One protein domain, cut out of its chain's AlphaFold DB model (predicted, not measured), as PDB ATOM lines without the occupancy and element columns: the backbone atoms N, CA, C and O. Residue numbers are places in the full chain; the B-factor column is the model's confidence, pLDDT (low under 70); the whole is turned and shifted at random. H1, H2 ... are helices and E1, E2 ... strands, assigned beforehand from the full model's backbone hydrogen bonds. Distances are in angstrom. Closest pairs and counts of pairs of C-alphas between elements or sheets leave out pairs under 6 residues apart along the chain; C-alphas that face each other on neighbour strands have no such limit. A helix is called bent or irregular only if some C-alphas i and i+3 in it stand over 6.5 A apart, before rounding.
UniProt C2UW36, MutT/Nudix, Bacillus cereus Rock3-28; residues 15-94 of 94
ATOM      1  N   LYS A  15      16.337  -8.251 662.701       95.62
ATOM      2  CA  LYS A  15      17.716  -8.202 662.202       95.62
ATOM      3  C   LYS A  15      18.363  -6.857 662.545       95.62
ATOM      4  O   LYS A  15      17.773  -5.805 662.305       95.62
ATOM      5  N   VAL A  16      19.571  -6.913 663.089       94.44
ATOM      6  CA  VAL A  16      20.428  -5.778 663.461       94.44
ATOM      7  C   VAL A  16      21.834  -5.982 662.880       94.44
ATOM      8  O   VAL A  16      22.109  -7.032 662.293       94.44
ATOM      9  N   SER A  17      22.725  -4.996 663.008       97.19
ATOM     10  CA  SER A  17      24.111  -5.071 662.507       97.19
ATOM     11  C   SER A  17      24.887  -6.268 663.060       97.19
ATOM     12  O   SER A  17      25.686  -6.872 662.348       97.19
ATOM     13  N   GLU A  18      24.624  -6.625 664.312       94.00
ATOM     14  CA  GLU A  18      25.307  -7.669 665.068       94.00
ATOM     15  C   GLU A  18      24.649  -9.053 664.916       94.00
ATOM     16  O   GLU A  18      25.235 -10.049 665.333       94.00
ATOM     17  N   GLY A  19      23.444  -9.149 664.331       91.88
ATOM     18  CA  GLY A  19      22.726 -10.421 664.194       91.88
ATOM     19  C   GLY A  19      21.205 -10.313 664.308       91.88
ATOM     20  O   GLY A  19      20.572  -9.505 663.631       91.88
ATOM     21  N   ILE A  20      20.607 -11.187 665.121       93.56
ATOM     22  CA  ILE A  20      19.161 -11.250 665.371       93.56
ATOM     23  C   ILE A  20      18.912 -10.916 666.842       93.56
ATOM     24  O   ILE A  20      19.428 -11.595 667.725       93.56
ATOM     25  N   LEU A  21      18.101  -9.892 667.098       92.62
ATOM     26  CA  LEU A  21      17.576  -9.578 668.422       92.62
ATOM     27  C   LEU A  21      16.254 -10.328 668.611       92.62
ATOM     28  O   LEU A  21      15.311 -10.081 667.858       92.62
ATOM     29  N   ASP A  22      16.199 -11.245 669.581       91.62
ATOM     30  CA  ASP A  22      15.023 -12.075 669.848       91.62
ATOM     31  C   ASP A  22      14.772 -12.305 671.338       91.62
ATOM     32  O   ASP A  22      15.708 -12.550 672.101       91.62
ATOM     33  N   TRP A  23      13.502 -12.259 671.744       91.56
ATOM     34  CA  TRP A  23      13.094 -12.638 673.090       91.56
ATOM     35  C   TRP A  23      13.209 -14.149 673.258       91.56
ATOM     36  O   TRP A  23      12.562 -14.933 672.562       91.56
ATOM     37  N   LYS A  24      14.029 -14.571 674.218       90.62
ATOM     38  CA  LYS A  24      14.179 -15.973 674.608       90.62
ATOM     39  C   LYS A  24      13.862 -16.126 676.083       90.62
ATOM     40  O   LYS A  24      14.184 -15.254 676.888       90.62
ATOM     41  N   SER A  25      13.257 -17.255 676.448       92.62
ATOM     42  CA  SER A  25      13.123 -17.602 677.859       92.62
ATOM     43  C   SER A  25      14.502 -17.862 678.466       92.62
ATOM     44  O   SER A  25      15.405 -18.375 677.799       92.62
ATOM     45  N   VAL A  26      14.652 -17.579 679.761       93.25
ATOM     46  CA  VAL A  26      15.882 -17.909 680.499       93.25
ATOM     47  C   VAL A  26      16.179 -19.409 680.404       93.25
ATOM     48  O   VAL A  26      17.312 -19.797 680.146       93.25
ATOM     49  N   SER A  27      15.152 -20.261 680.500       94.38
ATOM     50  CA  SER A  27      15.292 -21.716 680.346       94.38
ATOM     51  C   SER A  27      15.845 -22.144 678.984       94.38
ATOM     52  O   SER A  27      16.587 -23.118 678.910       94.38
ATOM     53  N   TRP A  28      15.519 -21.421 677.909       94.12
ATOM     54  CA  TRP A  28      16.069 -21.687 676.583       94.12
ATOM     55  C   TRP A  28      17.559 -21.332 676.527       94.12
ATOM     56  O   TRP A  28      18.351 -22.092 675.973       94.12
ATOM     57  N   ILE A  29      17.956 -20.207 677.136       92.81
ATOM     58  CA  ILE A  29      19.359 -19.765 677.208       92.81
ATOM     59  C   ILE A  29      20.204 -20.739 678.041       92.81
ATOM     60  O   ILE A  29      21.326 -21.046 677.658       92.81
ATOM     61  N   LEU A  30      19.668 -21.235 679.158       93.62
ATOM     62  CA  LEU A  30      20.378 -22.117 680.093       93.62
ATOM     63  C   LEU A  30      20.337 -23.605 679.712       93.62
ATOM     64  O   LEU A  30      20.833 -24.437 680.465       93.62
ATOM     65  N   SER A  31      19.719 -23.966 678.587       94.00
ATOM     66  CA  SER A  31      19.629 -25.363 678.166       94.00
ATOM     67  C   SER A  31      20.997 -25.918 677.758       94.00
ATOM     68  O   SER A  31      21.675 -25.322 676.924       94.00
ATOM     69  N   ASP A  32      21.343 -27.119 678.233       88.62
ATOM     70  CA  ASP A  32      22.555 -27.851 677.816       88.62
ATOM     71  C   ASP A  32      22.594 -28.162 676.307       88.62
ATOM     72  O   ASP A  32      23.646 -28.456 675.744       88.62
ATOM     73  N   TYR A  33      21.444 -28.083 675.630       90.12
ATOM     74  CA  TYR A  33      21.315 -28.290 674.187       90.12
ATOM     75  C   TYR A  33      21.370 -26.982 673.383       90.12
ATOM     76  O   TYR A  33      21.153 -26.993 672.168       90.12
ATOM     77  N   ASN A  34      21.646 -25.848 674.032       90.56
ATOM     78  CA  ASN A  34      21.786 -24.559 673.370       90.56
ATOM     79  C   ASN A  34      23.252 -24.249 673.050       90.56
ATOM     80  O   ASN A  34      23.960 -23.592 673.805       90.56
ATOM     81  N   TYR A  35      23.689 -24.674 671.867       85.88
ATOM     82  CA  TYR A  35      25.040 -24.406 671.364       85.88
ATOM     83  C   TYR A  35      25.206 -23.008 670.742       85.88
ATOM     84  O   TYR A  35      26.294 -22.661 670.288       85.88
ATOM     85  N   GLY A  36      24.125 -22.221 670.668       87.56
ATOM     86  CA  GLY A  36      24.118 -20.885 670.065       87.56
ATOM     87  C   GLY A  36      24.497 -19.763 671.032       87.56
ATOM     88  O   GLY A  36      24.600 -18.611 670.612       87.56
ATOM     89  N   VAL A  37      24.694 -20.080 672.312       89.38
ATOM     90  CA  VAL A  37      25.094 -19.131 673.354       89.38
ATOM     91  C   VAL A  37      26.520 -19.424 673.816       89.38
ATOM     92  O   VAL A  37      26.980 -20.563 673.785       89.38
ATOM     93  N   GLY A  38      27.250 -18.389 674.231       90.69
ATOM     94  CA  GLY A  38      28.617 -18.564 674.724       90.69
ATOM     95  C   GLY A  38      28.661 -19.416 675.996       90.69
ATOM     96  O   GLY A  38      27.837 -19.232 676.886       90.69
ATOM     97  N   GLU A  39      29.675 -20.279 676.122       92.75
ATOM     98  CA  GLU A  39      29.847 -21.243 677.233       92.75
ATOM     99  C   GLU A  39      29.862 -20.600 678.633       92.75
ATOM    100  O   GLU A  39      29.623 -21.262 679.639       92.75
ATOM    101  N   MET A  40      30.139 -19.296 678.711       94.62
ATOM    102  CA  MET A  40      30.112 -18.533 679.961       94.62
ATOM    103  C   MET A  40      28.686 -18.228 680.438       94.62
ATOM    104  O   MET A  40      28.458 -18.135 681.642       94.62
ATOM    105  N   LEU A  41      27.723 -18.055 679.524       93.75
ATOM    106  CA  LEU A  41      26.380 -17.566 679.856       93.75
ATOM    107  C   LEU A  41      25.618 -18.492 680.811       93.75
ATOM    108  O   LEU A  41      25.057 -17.964 681.770       93.75
ATOM    109  N   PRO A  42      25.648 -19.830 680.656       93.12
ATOM    110  CA  PRO A  42      25.011 -20.723 681.621       93.12
ATOM    111  C   PRO A  42      25.561 -20.605 683.048       93.12
ATOM    112  O   PRO A  42      24.848 -20.900 684.003       93.12
ATOM    113  N   LYS A  43      26.819 -20.170 683.213       93.38
ATOM    114  CA  LYS A  43      27.441 -19.936 684.526       93.38
ATOM    115  C   LYS A  43      27.215 -18.519 685.049       93.38
ATOM    116  O   LYS A  43      27.065 -18.333 686.249       93.38
ATOM    117  N   LEU A  44      27.210 -17.531 684.159       95.44
ATOM    118  CA  LEU A  44      27.087 -16.117 684.507       95.44
ATOM    119  C   LEU A  44      25.640 -15.711 684.791       95.44
ATOM    120  O   LEU A  44      25.370 -15.012 685.761       95.44
ATOM    121  N   LEU A  45      24.711 -16.108 683.923       95.06
ATOM    122  CA  LEU A  45      23.349 -15.586 683.929       95.06
ATOM    123  C   LEU A  45      22.578 -15.913 685.223       95.06
ATOM    124  O   LEU A  45      21.898 -15.013 685.712       95.06
ATOM    125  N   PRO A  46      22.700 -17.113 685.830       94.62
ATOM    126  CA  PRO A  46      22.073 -17.382 687.124       94.62
ATOM    127  C   PRO A  46      22.574 -16.452 688.236       94.62
ATOM    128  O   PRO A  46      21.767 -15.974 689.026       94.62
ATOM    129  N   GLU A  47      23.875 -16.149 688.262       95.50
ATOM    130  CA  GLU A  47      24.446 -15.212 689.237       95.50
ATOM    131  C   GLU A  47      23.888 -13.803 689.025       95.50
ATOM    132  O   GLU A  47      23.431 -13.169 689.964       95.50
ATOM    133  N   VAL A  48      23.837 -13.325 687.780       92.88
ATOM    134  CA  VAL A  48      23.333 -11.975 687.474       92.88
ATOM    135  C   VAL A  48      21.843 -11.819 687.796       92.88
ATOM    136  O   VAL A  48      21.413 -10.739 688.192       92.88
ATOM    137  N   LEU A  49      21.041 -12.869 687.600       93.50
ATOM    138  CA  LEU A  49      19.591 -12.804 687.804       93.50
ATOM    139  C   LEU A  49      19.165 -13.002 689.261       93.50
ATOM    140  O   LEU A  49      18.083 -12.546 689.633       93.50
ATOM    141  N   HIS A  50      19.952 -13.730 690.055       93.50
ATOM    142  CA  HIS A  50      19.506 -14.222 691.361       93.50
ATOM    143  C   HIS A  50      20.454 -13.907 692.516       93.50
ATOM    144  O   HIS A  50      20.072 -14.116 693.666       93.50
ATOM    145  N   ASN A  51      21.665 -13.421 692.247       92.62
ATOM    146  CA  ASN A  51      22.612 -13.051 693.287       92.62
ATOM    147  C   ASN A  51      22.494 -11.555 693.617       92.62
ATOM    148  O   ASN A  51      22.488 -10.707 692.728       92.62
ATOM    149  N   GLU A  52      22.398 -11.231 694.905       91.50
ATOM    150  CA  GLU A  52      22.311  -9.847 695.389       91.50
ATOM    151  C   GLU A  52      23.694  -9.195 695.565       91.50
ATOM    152  O   GLU A  52      23.800  -7.974 695.707       91.50
ATOM    153  N   PHE A  53      24.767  -9.993 695.550       89.75
ATOM    154  CA  PHE A  53      26.133  -9.509 695.699       89.75
ATOM    155  C   PHE A  53      26.690  -8.951 694.389       89.75
ATOM    156  O   PHE A  53      26.424  -9.440 693.292       89.75
ATOM    157  N   ILE A  54      27.563  -7.951 694.511       89.44
ATOM    158  CA  ILE A  54      28.382  -7.497 693.388       89.44
ATOM    159  C   ILE A  54      29.557  -8.464 693.271       89.44
ATOM    160  O   ILE A  54      30.426  -8.487 694.139       89.44
ATOM    161  N   LEU A  55      29.600  -9.250 692.200       91.94
ATOM    162  CA  LEU A  55      30.639 -10.255 691.987       91.94
ATOM    163  C   LEU A  55      31.625  -9.837 690.887       91.94
ATOM    164  O   LEU A  55      31.245  -9.289 689.853       91.94
ATOM    165  N   GLU A  56      32.905 -10.145 691.088       93.88
ATOM    166  CA  GLU A  56      33.898 -10.188 690.014       93.88
ATOM    167  C   GLU A  56      33.899 -11.592 689.406       93.88
ATOM    168  O   GLU A  56      34.196 -12.569 690.090       93.88
ATOM    169  N   HIS A  57      33.587 -11.700 688.114       94.50
ATOM    170  CA  HIS A  57      33.562 -12.974 687.398       94.50
ATOM    171  C   HIS A  57      34.827 -13.147 686.559       94.50
ATOM    172  O   HIS A  57      35.155 -12.306 685.721       94.50
ATOM    173  N   ASN A  58      35.517 -14.268 686.747       95.88
ATOM    174  CA  ASN A  58      36.722 -14.627 686.015       95.88
ATOM    175  C   ASN A  58      36.476 -15.930 685.243       95.88
ATOM    176  O   ASN A  58      36.173 -16.963 685.840       95.88
ATOM    177  N   PHE A  59      36.646 -15.883 683.921       97.06
ATOM    178  CA  PHE A  59      36.479 -17.027 683.022       97.06
ATOM    179  C   PHE A  59      37.795 -17.328 682.310       97.06
ATOM    180  O   PHE A  59      38.472 -16.411 681.842       97.06
ATOM    181  N   VAL A  60      38.134 -18.608 682.177       97.19
ATOM    182  CA  VAL A  60      39.263 -19.065 681.362       97.19
ATOM    183  C   VAL A  60      38.703 -19.891 680.210       97.19
ATOM    184  O   VAL A  60      38.006 -20.884 680.421       97.19
ATOM    185  N   LEU A  61      38.997 -19.457 678.982       95.38
ATOM    186  CA  LEU A  61      38.519 -20.068 677.743       95.38
ATOM    187  C   LEU A  61      39.694 -20.632 676.933       95.38
ATOM    188  O   LEU A  61      40.734 -19.990 676.809       95.38
ATOM    189  N   SER A  62      39.510 -21.813 676.349       96.25
ATOM    190  CA  SER A  62      40.446 -22.427 675.401       96.25
ATOM    191  C   SER A  62      39.652 -23.140 674.324       96.25
ATOM    192  O   SER A  62      38.709 -23.864 674.632       96.25
ATOM    193  N   ASN A  63      40.003 -22.914 673.058       94.50
ATOM    194  CA  ASN A  63      39.302 -23.487 671.903       94.50
ATOM    195  C   ASN A  63      37.776 -23.299 671.973       94.50
ATOM    196  O   ASN A  63      37.012 -24.232 671.744       94.50
ATOM    197  N   HIS A  64      37.341 -22.088 672.335       89.81
ATOM    198  CA  HIS A  64      35.929 -21.727 672.520       89.81
ATOM    199  C   HIS A  64      35.188 -22.509 673.615       89.81
ATOM    200  O   HIS A  64      33.966 -22.429 673.677       89.81
ATOM    201  N   LYS A  65      35.900 -23.229 674.488       92.94
ATOM    202  CA  LYS A  65      35.343 -23.958 675.630       92.94
ATOM    203  C   LYS A  65      35.750 -23.322 676.947       92.94
ATOM    204  O   LYS A  65      36.889 -22.879 677.106       92.94
ATOM    205  N   LEU A  66      34.807 -23.287 677.884       94.62
ATOM    206  CA  LEU A  66      35.062 -22.858 679.254       94.62
ATOM    207  C   LEU A  66      35.814 -23.969 679.985       94.62
ATOM    208  O   LEU A  66      35.279 -25.058 680.165       94.62
ATOM    209  N   ILE A  67      37.053 -23.692 680.390       97.44
ATOM    210  CA  ILE A  67      37.861 -24.649 681.160       97.44
ATOM    211  C   ILE A  67      37.898 -24.326 682.649       97.44
ATOM    212  O   ILE A  67      38.116 -25.230 683.448       97.44
ATOM    213  N   ASP A  68      37.683 -23.065 683.024       97.69
ATOM    214  CA  ASP A  68      37.609 -22.657 684.422       97.69
ATOM    215  C   ASP A  68      36.710 -21.430 684.590       97.69
ATOM    216  O   ASP A  68      36.669 -20.540 683.733       97.69
ATOM    217  N   TYR A  69      35.996 -21.392 685.710       97.19
ATOM    218  CA  TYR A  69      35.154 -20.281 686.120       97.19
ATOM    219  C   TYR A  69      35.219 -20.124 687.632       97.19
ATOM    220  O   TYR A  69      34.969 -21.065 688.386       97.19
ATOM    221  N   ARG A  70      35.481 -18.894 688.062       96.56
ATOM    222  CA  ARG A  70      35.443 -18.497 689.464       96.56
ATOM    223  C   ARG A  70      34.824 -17.117 689.590       96.56
ATOM    224  O   ARG A  70      35.017 -16.260 688.724       96.56
ATOM    225  N   ASN A  71      34.118 -16.898 690.685       94.75
ATOM    226  CA  ASN A  71      33.656 -15.581 691.073       94.75
ATOM    227  C   ASN A  71      34.051 -15.292 692.521       94.75
ATOM    228  O   ASN A  71      34.339 -16.201 693.302       94.75
ATOM    229  N   GLU A  72      34.142 -14.011 692.843       94.12
ATOM    230  CA  GLU A  72      34.417 -13.538 694.193       94.12
ATOM    231  C   GLU A  72      33.620 -12.260 694.451       94.12
ATOM    232  O   GLU A  72      33.477 -11.414 693.567       94.12
ATOM    233  N   GLU A  73      33.071 -12.130 695.659       92.69
ATOM    234  CA  GLU A  73      32.365 -10.918 696.060       92.69
ATOM    235  C   GLU A  73      33.327  -9.730 696.056       92.69
ATOM    236  O   GLU A  73      34.390  -9.733 696.688       92.69
ATOM    237  N   LEU A  74      32.933  -8.672 695.354       85.62
ATOM    238  CA  LEU A  74      33.592  -7.385 695.424       85.62
ATOM    239  C   LEU A  74      33.181  -6.698 696.722       85.62
ATOM    240  O   LEU A  74      32.305  -5.834 696.748       85.62
ATOM    241  N   VAL A  75      33.875  -7.051 697.806       74.31
ATOM    242  CA  VAL A  75      33.771  -6.319 699.068       74.31
ATOM    243  C   VAL A  75      34.201  -4.880 698.799       74.31
ATOM    244  O   VAL A  75      35.368  -4.599 698.502       74.31
ATOM    245  N   MET A  76      33.245  -3.960 698.886       60.59
ATOM    246  CA  MET A  76      33.463  -2.522 698.765       60.59
ATOM    247  C   MET A  76      34.266  -2.020 699.973       60.59
ATOM    248  O   MET A  76      33.744  -1.366 700.869       60.59
ATOM    249  N   LEU A  77      35.564  -2.314 700.011       54.47
ATOM    250  CA  LEU A  77      36.502  -1.612 700.875       54.47
ATOM    251  C   LEU A  77      36.759  -0.257 700.225       54.47
ATOM    252  O   LEU A  77      37.501  -0.180 699.249       54.47
ATOM    253  N   ASP A  78      36.068   0.760 700.738       53.28
ATOM    254  CA  ASP A  78      36.270   2.197 700.540       53.28
ATOM    255  C   ASP A  78      36.969   2.603 699.226       53.28
ATOM    256  O   ASP A  78      38.168   2.394 699.035       53.28
ATOM    257  N   SER A  79      36.209   3.259 698.345       49.69
ATOM    258  CA  SER A  79      36.500   3.780 696.985       49.69
ATOM    259  C   SER A  79      37.947   4.161 696.571       49.69
ATOM    260  O   SER A  79      38.240   4.261 695.376       49.69
ATOM    261  N   LYS A  80      38.891   4.360 697.496       53.38
ATOM    262  CA  LYS A  80      40.323   4.586 697.238       53.38
ATOM    263  C   LYS A  80      41.155   3.302 697.080       53.38
ATOM    264  O   LYS A  80      42.184   3.360 696.404       53.38
ATOM    265  N   PHE A  81      40.750   2.161 697.645       52.12
ATOM    266  CA  PHE A  81      41.531   0.913 697.577       52.12
ATOM    267  C   PHE A  81      41.376   0.193 696.224       52.12
ATOM    268  O   PHE A  81      42.338  -0.360 695.681       52.12
ATOM    269  N   ASN A  82      40.191   0.300 695.616       56.31
ATOM    270  CA  ASN A  82      39.815  -0.487 694.441       56.31
ATOM    271  C   ASN A  82      40.609  -0.118 693.164       56.31
ATOM    272  O   ASN A  82      41.029  -0.995 692.412       56.31
ATOM    273  N   ARG A  83      40.983   1.160 692.974       56.72
ATOM    274  CA  ARG A  83      41.805   1.588 691.817       56.72
ATOM    275  C   ARG A  83      43.201   0.956 691.786       56.72
ATOM    276  O   ARG A  83      43.721   0.681 690.709       56.72
ATOM    277  N   LYS A  84      43.821   0.708 692.947       58.44
ATOM    278  CA  LYS A  84      45.141   0.052 693.009       58.44
ATOM    279  C   LYS A  84      45.048  -1.441 692.690       58.44
ATOM    280  O   LYS A  84      45.930  -1.938 691.992       58.44
ATOM    281  N   LYS A  85      44.004  -2.141 693.160       60.59
ATOM    282  CA  LYS A  85      43.765  -3.561 692.827       60.59
ATOM    283  C   LYS A  85      43.492  -3.713 691.327       60.59
ATOM    284  O   LYS A  85      44.179  -4.497 690.675       60.59
ATOM    285  N   GLN A  86      42.611  -2.882 690.767       54.78
ATOM    286  CA  GLN A  86      42.267  -2.920 689.343       54.78
ATOM    287  C   GLN A  86      43.476  -2.628 688.430       54.78
ATOM    288  O   GLN A  86      43.736  -3.368 687.486       54.78
ATOM    289  N   MET A  87      44.292  -1.620 688.764       57.31
ATOM    290  CA  MET A  87      45.510  -1.286 688.009       57.31
ATOM    291  C   MET A  87      46.580  -2.390 688.085       57.31
ATOM    292  O   MET A  87      47.359  -2.572 687.151       57.31
ATOM    293  N   LYS A  88      46.639  -3.131 689.199       62.84
ATOM    294  CA  LYS A  88      47.577  -4.248 689.382       62.84
ATOM    295  C   LYS A  88      47.145  -5.488 688.596       62.84
ATOM    296  O   LYS A  88      48.007  -6.181 688.069       62.84
ATOM    297  N   LEU A  89      45.838  -5.746 688.505       54.59
ATOM    298  CA  LEU A  89      45.275  -6.799 687.657       54.59
ATOM    299  C   LEU A  89      45.487  -6.482 686.174       54.59
ATOM    300  O   LEU A  89      46.004  -7.332 685.459       54.59
ATOM    301  N   PHE A  90      45.206  -5.250 685.739       57.31
ATOM    302  CA  PHE A  90      45.428  -4.839 684.351       57.31
ATOM    303  C   PHE A  90      46.879  -5.084 683.911       57.31
ATOM    304  O   PHE A  90      47.090  -5.817 682.963       57.31
ATOM    305  N   LYS A  91      47.874  -4.619 684.683       56.84
ATOM    306  CA  LYS A  91      49.310  -4.846 684.400       56.84
ATOM    307  C   LYS A  91      49.774  -6.306 684.460       56.84
ATOM    308  O   LYS A  91      50.906  -6.601 684.090       56.84
ATOM    309  N   LYS A  92      48.989  -7.197 685.069       58.28
ATOM    310  CA  LYS A  92      49.339  -8.619 685.190       58.28
ATOM    311  C   LYS A  92      48.869  -9.408 683.969       58.28
ATOM    312  O   LYS A  92      49.480 -10.423 683.647       58.28
ATOM    313  N   TYR A  93      47.781  -8.973 683.343       47.53
ATOM    314  CA  TYR A  93      47.114  -9.702 682.265       47.53
ATOM    315  C   TYR A  93      47.157  -8.971 680.911       47.53
ATOM    316  O   TYR A  93      46.807  -9.583 679.906       47.53
ATOM    317  N   PHE A  94      47.617  -7.716 680.882       48.94
ATOM    318  CA  PHE A  94      47.847  -6.875 679.703       48.94
ATOM    319  C   PHE A  94      49.150  -6.082 679.871       48.94
ATOM    320  O   PHE A  94      49.781  -5.786 678.834       48.94
TER     321      PHE A  94
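Overview. This is residues 15 to 94 of the 94 residues of the protein "MutT/Nudix" of Bacillus cereus Rock3-28 (UniProt C2UW36). A long two-stranded hairpin, E2 and E3, forms a ribbon in the middle of a loosely spread domain, with H2 beside it through residues 43 to 48 and little H1 next beyond H2. Two arms stick out: residues 15 to 25, which hold the short strand E1, and residues 83 to 94, nearly the whole of H3 with the last residue. The printed part has 80 residues with three named helices and three named strands, in the order E1, H1, H2, E2, E3, H3; the one sheet has the order E2 - E3 and is antiparallel, and the class is mixed, helices and strands. The whole is loose, with a radius of gyration of the C-alphas of 16.1 A, and the C-alphas span 42 by 30 by 28 A.

Along the chain. E2 is residues 55 to 62 and measures 22.8 A from first to last C-alpha, from Leu 55 at (30.639, -10.255, 691.987) to Ser 62 at (40.446, -22.427, 675.401). E3 is residues 65 to 73, 24.4 A long, and bends by 51 degrees at residue 68. H2 is residues 41 to 50 and is 13.8 A long; it is neither bent nor irregular, but only just: C-alphas 43 and 46 are 6.5 A apart. H1 is residues 26 to 29, 5.1 A long. E1 is residues 19 to 21, 6.7 A long, and begins with C-alpha 19 at (22.726, -10.421, 664.194). H3 is residues 82 to 93, 16.9 A long, the longest helix by residues, and ends with C-alpha 93 at (47.114, -9.702, 682.265).

Arrangement. E2 and E3 are a hairpin, antiparallel neighbours with 165 degrees between their N-to-C directions. The C-alphas of Leu 55 and Glu 73 face each other at 4.5 A, and those of Val 60 and Asp 68 at 5.0 A. Among the backbone pairs within hydrogen-bond range are N 56 and O 72 at 2.8 A and N 62 and O 65 at 2.9 A. From H2, the closest C-alphas to E2 are those of Leu 44 and His 57, 7.8 A apart. The closest C-alphas of H2 and E3 are those of Lys 43 and Tyr 69, 7.9 A apart. H1 and H2 are close but not clearly touching; their closest C-alphas, those of Ile 29 and Pro 42, are 7.2 A apart. H1 is apart from E2 and E3. E1 pairs with no named strand, but its residues 19 to 20 pair antiparallel with residues 15 to 16, a stretch too short to be named. E1 and H1 are apart, though they follow each other in the chain. H3 touches no helix and is apart from E2. In H3 every O i to N i+4 pair is within hydrogen-bond range; in H2 4 of 6 are, and H1 is too short for such a pair.

Size, cuts and confidence. The two C-alphas farthest apart are those of Tyr 33 and Lys 80, at 44.4 A, and the first and last printed C-alphas, of Lys 15 and Phe 94, are 34.9 A apart. Without the stretches that stand free, 57 residues remain, spanning 43 by 26 by 12 A. The printed part has no cut, and Phe 94 is the chain's last residue. The link from H1 to H2, of 11 residues, is long; that from E3 to H3, of 8 residues, is short; the links E1 to H1, H2 to E2 and E2 to E3 are tight. The mean pLDDT of the printed part is 84.0, and residues 76 to 94 are under 70; H3 has a mean of 57.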